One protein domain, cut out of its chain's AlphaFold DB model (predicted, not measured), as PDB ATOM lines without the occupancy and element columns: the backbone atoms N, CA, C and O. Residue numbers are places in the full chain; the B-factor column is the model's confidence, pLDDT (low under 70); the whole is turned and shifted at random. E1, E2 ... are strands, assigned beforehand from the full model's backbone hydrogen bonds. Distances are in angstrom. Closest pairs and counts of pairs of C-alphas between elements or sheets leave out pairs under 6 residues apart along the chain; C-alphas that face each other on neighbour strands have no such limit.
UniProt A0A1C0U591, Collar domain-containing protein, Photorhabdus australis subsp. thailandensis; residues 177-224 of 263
ATOM      1  N   LYS A 177     200.736 111.010 120.210       94.69
ATOM      2  CA  LYS A 177     199.971 111.550 121.341       94.69
ATOM      3  C   LYS A 177     199.832 113.059 121.201       94.69
ATOM      4  O   LYS A 177     200.700 113.711 120.620       94.69
ATOM      5  N   HIS A 178     198.781 113.622 121.779       93.75
ATOM      6  CA  HIS A 178     198.565 115.063 121.812       93.75
ATOM      7  C   HIS A 178     199.100 115.651 123.110       93.75
ATOM      8  O   HIS A 178     198.878 115.089 124.179       93.75
ATOM      9  N   ILE A 179     199.764 116.800 123.015       94.50
ATOM     10  CA  ILE A 179     200.159 117.617 124.164       94.50
ATOM     11  C   ILE A 179     199.135 118.748 124.279       94.50
ATOM     12  O   ILE A 179     198.856 119.441 123.300       94.50
ATOM     13  N   GLY A 180     198.537 118.903 125.456       91.00
ATOM     14  CA  GLY A 180     197.578 119.959 125.750       91.00
ATOM     15  C   GLY A 180     198.225 121.341 125.690       91.00
ATOM     16  O   GLY A 180     199.413 121.491 125.954       91.00
ATOM     17  N   GLY A 181     197.438 122.364 125.353       89.19
ATOM     18  CA  GLY A 181     197.952 123.728 125.173       89.19
ATOM     19  C   GLY A 181     198.140 124.530 126.466       89.19
ATOM     20  O   GLY A 181     198.825 125.548 126.455       89.19
ATOM     21  N   MET A 182     197.539 124.096 127.576       90.06
ATOM     22  CA  MET A 182     197.592 124.822 128.848       90.06
ATOM     23  C   MET A 182     198.721 124.302 129.733       90.06
ATOM     24  O   MET A 182     198.856 123.094 129.929       90.06
ATOM     25  N   ALA A 183     199.495 125.231 130.290       92.81
ATOM     26  CA  ALA A 183     200.531 124.928 131.263       92.81
ATOM     27  C   ALA A 183     199.936 124.839 132.674       92.81
ATOM     28  O   ALA A 183     199.154 125.698 133.083       92.81
ATOM     29  N   TYR A 184     200.352 123.834 133.433       92.75
ATOM     30  CA  TYR A 184     199.956 123.615 134.819       92.75
ATOM     31  C   TYR A 184     201.169 123.630 135.737       92.75
ATOM     32  O   TYR A 184     202.268 123.240 135.342       92.75
ATOM     33  N   TYR A 185     200.944 124.055 136.977       90.69
ATOM     34  CA  TYR A 185     201.991 124.117 137.992       90.69
ATOM     35  C   TYR A 185     202.357 122.749 138.580       90.69
ATOM     36  O   TYR A 185     203.518 122.494 138.899       90.69
ATOM     37  N   ARG A 186     201.374 121.858 138.740       89.50
ATOM     38  CA  ARG A 186     201.590 120.449 139.095       89.50
ATOM     39  C   ARG A 186     200.910 119.550 138.071       89.50
ATOM     40  O   ARG A 186     199.993 119.964 137.371       89.50
ATOM     41  N   ASP A 187     201.317 118.296 138.038       89.00
ATOM     42  CA  ASP A 187     200.709 117.219 137.255       89.00
ATOM     43  C   ASP A 187     199.423 116.646 137.885       89.00
ATOM     44  O   ASP A 187     198.762 115.791 137.293       89.00
ATOM     45  N   SER A 188     199.016 117.149 139.057       86.81
ATOM     46  CA  SER A 188     197.773 116.774 139.738       86.81
ATOM     47  C   SER A 188     196.551 116.871 138.816       86.81
ATOM     48  O   SER A 188     196.212 117.940 138.307       86.81
ATOM     49  N   GLY A 189     195.856 115.747 138.623       84.56
ATOM     50  CA  GLY A 189     194.665 115.656 137.770       84.56
ATOM     51  C   GLY A 189     194.941 115.314 136.301       84.56
ATOM     52  O   GLY A 189     193.993 115.126 135.539       84.56
ATOM     53  N   MET A 190     196.205 115.177 135.884       90.75
ATOM     54  CA  MET A 190     196.546 114.693 134.544       90.75
ATOM     55  C   MET A 190     196.387 113.170 134.470       90.75
ATOM     56  O   MET A 190     197.046 112.429 135.192       90.75
ATOM     57  N   ARG A 191     195.510 112.685 133.581       91.50
ATOM     58  CA  ARG A 191     195.138 111.258 133.499       91.50
ATOM     59  C   ARG A 191     196.279 110.321 133.085       91.50
ATOM     60  O   ARG A 191     196.277 109.170 133.505       91.50
ATOM     61  N   TYR A 192     197.189 110.777 132.223       91.06
ATOM     62  CA  TYR A 192     198.257 109.937 131.669       91.06
ATOM     63  C   TYR A 192     199.623 110.300 132.261       91.06
ATOM     64  O   TYR A 192     200.155 109.553 133.073       91.06
ATOM     65  N   ASN A 193     200.202 111.431 131.856       91.31
ATOM     66  CA  ASN A 193     201.381 112.050 132.470       91.31
ATOM     67  C   ASN A 193     201.510 113.486 131.912       91.31
ATOM     68  O   ASN A 193     200.602 113.966 131.222       91.31
ATOM     69  N   TYR A 194     202.642 114.144 132.162       92.50
ATOM     70  CA  TYR A 194     202.951 115.474 131.661       92.50
ATOM     71  C   TYR A 194     204.195 115.510 130.771       92.50
ATOM     72  O   TYR A 194     205.142 114.737 130.918       92.50
ATOM     73  N   PHE A 195     204.197 116.449 129.832       93.81
ATOM     74  CA  PHE A 195     205.382 116.902 129.123       93.81
ATOM     75  C   PHE A 195     205.857 118.205 129.764       93.81
ATOM     76  O   PHE A 195     205.063 119.130 129.937       93.81
ATOM     77  N   SER A 196     207.142 118.289 130.110       92.06
ATOM     78  CA  SER A 196     207.756 119.535 130.567       92.06
ATOM     79  C   SER A 196     208.920 119.888 129.645       92.06
ATOM     80  O   SER A 196     209.969 119.247 129.725       92.06
ATOM     81  N   PRO A 197     208.769 120.892 128.762       89.69
ATOM     82  CA  PRO A 197     209.857 121.340 127.893       89.69
ATOM     83  C   PRO A 197     210.941 122.130 128.649       89.69
ATOM     84  O   PRO A 197     211.900 122.596 128.038       89.69
ATOM     85  N   GLY A 198     210.794 122.313 129.966       86.75
ATOM     86  CA  GLY A 198     211.557 123.300 130.722       86.75
ATOM     87  C   GLY A 198     211.106 124.729 130.405       86.75
ATOM     88  O   GLY A 198     210.077 124.955 129.768       86.75
ATOM     89  N   GLY A 199     211.867 125.706 130.894       87.25
ATOM     90  CA  GLY A 199     211.582 127.130 130.716       87.25
ATOM     91  C   GLY A 199     211.337 127.873 132.027       87.25
ATOM     92  O   GLY A 199     211.038 127.281 133.070       87.25
ATOM     93  N   THR A 200     211.498 129.193 131.954       89.62
ATOM     94  CA  THR A 200     211.385 130.121 133.082       89.62
ATOM     95  C   THR A 200     210.329 131.179 132.809       89.62
ATOM     96  O   THR A 200     210.157 131.575 131.659       89.62
ATOM     97  N   ASN A 201     209.691 131.691 133.862       91.50
ATOM     98  CA  ASN A 201     208.691 132.764 133.777       91.50
ATOM     99  C   ASN A 201     207.495 132.438 132.865       91.50
ATOM    100  O   ASN A 201     207.034 133.287 132.105       91.50
ATOM    101  N   ILE A 202     206.987 131.210 132.946       90.94
ATOM    102  CA  ILE A 202     205.821 130.765 132.176       90.94
ATOM    103  C   ILE A 202     204.582 130.914 133.056       90.94
ATOM    104  O   ILE A 202     204.621 130.557 134.234       90.94
ATOM    105  N   GLU A 203     203.502 131.454 132.494       92.12
ATOM    106  CA  GLU A 203     202.203 131.556 133.160       92.12
ATOM    107  C   GLU A 203     201.503 130.188 133.154       92.12
ATOM    108  O   GLU A 203     201.380 129.541 132.114       92.12
ATOM    109  N   GLN A 204     201.101 129.718 134.334       92.56
ATOM    110  CA  GLN A 204     200.623 128.357 134.568       92.56
ATOM    111  C   GLN A 204     199.368 128.372 135.440       92.56
ATOM    112  O   GLN A 204     199.265 129.157 136.386       92.56
ATOM    113  N   ILE A 205     198.442 127.455 135.177       91.44
ATOM    114  CA  ILE A 205     197.277 127.215 136.028       91.44
ATOM    115  C   ILE A 205     197.750 126.538 137.317       91.44
ATOM    116  O   ILE A 205     198.398 125.486 137.291       91.44
ATOM    117  N   ARG A 206     197.412 127.121 138.468       89.88
ATOM    118  CA  ARG A 206     197.791 126.588 139.780       89.88
ATOM    119  C   ARG A 206     196.704 125.632 140.290       89.88
ATOM    120  O   ARG A 206     195.858 125.963 141.102       89.88
ATOM    121  N   ASN A 207     196.772 124.394 139.822       84.88
ATOM    122  CA  ASN A 207     195.786 123.321 140.008       84.88
ATOM    123  C   ASN A 207     195.827 122.571 141.359       84.88
ATOM    124  O   ASN A 207     195.388 121.425 141.429       84.88
ATOM    125  N   TYR A 208     196.365 123.168 142.425       81.44
ATOM    126  CA  TYR A 208     196.468 122.512 143.743       81.44
ATOM    127  C   TYR A 208     196.213 123.444 144.942       81.44
ATOM    128  O   TYR A 208     196.276 122.988 146.080       81.44
ATOM    129  N   LEU A 209     195.950 124.734 144.702       78.44
ATOM    130  CA  LEU A 209     195.664 125.757 145.716       78.44
ATOM    131  C   LEU A 209     194.604 126.728 145.178       78.44
ATOM    132  O   LEU A 209     194.342 126.754 143.981       78.44
ATOM    133  N   ASP A 210     194.070 127.584 146.046       79.06
ATOM    134  CA  ASP A 210     192.943 128.478 145.731       79.06
ATOM    135  C   ASP A 210     193.285 129.642 144.775       79.06
ATOM    136  O   ASP A 210     192.397 130.338 144.285       79.06
ATOM    137  N   THR A 211     194.568 129.893 144.490       78.94
ATOM    138  CA  THR A 211     194.970 130.884 143.472       78.94
ATOM    139  C   THR A 211     194.890 130.253 142.087       78.94
ATOM    140  O   THR A 211     195.418 129.168 141.904       78.94
ATOM    141  N   VAL A 212     194.307 130.935 141.098       81.12
ATOM    142  CA  VAL A 212     194.020 130.323 139.784       81.12
ATOM    143  C   VAL A 212     195.247 130.258 138.857       81.12
ATOM    144  O   VAL A 212     195.442 129.251 138.181       81.12
ATOM    145  N   MET A 213     196.113 131.281 138.859       89.94
ATOM    146  CA  MET A 213     197.283 131.381 137.967       89.94
ATOM    147  C   MET A 213     198.571 131.709 138.740       89.94
ATOM    148  O   MET A 213     198.534 132.337 139.800       89.94
ATOM    149  N   VAL A 214     199.723 131.293 138.210       90.62
ATOM    150  CA  VAL A 214     201.061 131.628 138.725       90.62
ATOM    151  C   VAL A 214     202.083 131.705 137.595       90.62
ATOM    152  O   VAL A 214     202.080 130.868 136.700       90.62
ATOM    153  N   THR A 215     203.016 132.652 137.682       92.00
ATOM    154  CA  THR A 215     204.192 132.702 136.803       92.00
ATOM    155  C   THR A 215     205.386 132.054 137.488       92.00
ATOM    156  O   THR A 215     205.799 132.488 138.565       92.00
ATOM    157  N   THR A 216     205.934 130.990 136.902       90.75
ATOM    158  CA  THR A 216     207.039 130.225 137.504       90.75
ATOM    159  C   THR A 216     207.745 129.338 136.472       90.75
ATOM    160  O   THR A 216     207.546 129.481 135.265       90.75
ATOM    161  N   ASN A 217     208.626 128.458 136.940       90.62
ATOM    162  CA  ASN A 217     209.471 127.603 136.114       90.62
ATOM    163  C   ASN A 217     208.873 126.196 136.006       90.62
ATOM    164  O   ASN A 217     208.095 125.787 136.863       90.62
ATOM    165  N   GLY A 218     209.267 125.453 134.972       90.81
ATOM    166  CA  GLY A 218     208.906 124.038 134.825       90.81
ATOM    167  C   GLY A 218     207.406 123.791 134.625       90.81
ATOM    168  O   GLY A 218     206.804 123.098 135.441       90.81
ATOM    169  N   PRO A 219     206.789 124.335 133.560       92.88
ATOM    170  CA  PRO A 219     205.389 124.057 133.263       92.88
ATOM    171  C   PRO A 219     205.177 122.569 132.974       92.88
ATOM    172  O   PRO A 219     206.004 121.922 132.321       92.88
ATOM    173  N   ALA A 220     204.039 122.046 133.415       93.62
ATOM    174  CA  ALA A 220     203.560 120.720 133.064       93.62
ATOM    175  C   ALA A 220     202.420 120.835 132.044       93.62
ATOM    176  O   ALA A 220     201.416 121.497 132.298       93.62
ATOM    177  N   TYR A 221     202.552 120.169 130.899       94.62
ATOM    178  CA  TYR A 221     201.493 120.060 129.896       94.62
ATOM    179  C   TYR A 221     200.949 118.639 129.898       94.62
ATOM    180  O   TYR A 221     201.691 117.692 129.634       94.62
ATOM    181  N   ALA A 222     199.657 118.479 130.175       93.69
ATOM    182  CA  ALA A 222     199.013 117.173 130.090       93.69
ATOM    183  C   ALA A 222     199.127 116.628 128.665       93.69
ATOM    184  O   ALA A 222     198.995 117.384 127.705       93.69
ATOM    185  N   TYR A 223     199.322 115.323 128.510       94.88
ATOM    186  CA  TYR A 223     199.230 114.684 127.201       94.88
ATOM    187  C   TYR A 223     198.260 113.507 127.201       94.88
ATOM    188  O   TYR A 223     197.918 112.975 128.257       94.88
ATOM    189  N   THR A 224     197.829 113.081 126.016       94.81
ATOM    190  CA  THR A 224     197.037 111.857 125.825       94.81
ATOM    191  C   THR A 224     197.921 110.606 125.818       94.81
ATOM    192  O   THR A 224     199.144 110.692 125.701       94.81
TER     193      THR A 224
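What this domain is: This is residues 177 to 224 of the 263 residues of the protein "Collar domain-containing protein" of Photorhabdus australis subsp. thailandensis (UniProt A0A1C0U591). Little regular structure: a mostly looping chain with two small two-stranded sheets, E1 with E4 towards one end and the hairpin E2 and E3 at the other. Residues 177 to 192, with no named element, run from the E4 end into the middle and back to E1. The printed part has 48 residues, 14 of them in four named strands, E1 to E4, with no named helix: all strand, both pairs antiparallel. It is compact, with radius of gyration of the C-alphas 10.0 A and spans of 28 by 22 by 12 A.

How they stand to each other: E1, residues 193 to 195, and E4, residues 221 to 223, are antiparallel at 125 degrees; N 195 and O 221 are 2.8 A apart, within hydrogen-bond range. E2, residues 202 to 205, and E3, residues 213 to 216, form an antiparallel hairpin at 146 degrees, with N 204 and O 214 2.8 A apart, within hydrogen-bond range. E1 and E3 are apart, as are E2 and E4.

Where its parts are: E1, 7.1 A long, begins at C-alpha 193 (201.381, 112.050, 132.470). E2 measures 10.0 A and E3 9.8 A. E4, 6.4 A, ends at C-alpha 223 (199.230, 114.684, 127.201).

The domain as a whole: The C-alphas farthest apart, of Lys 177 and Asp 210, are 30.5 A apart. The printed part has no cut, no link between named strands is long, and no printed residue is under 70 in pLDDT.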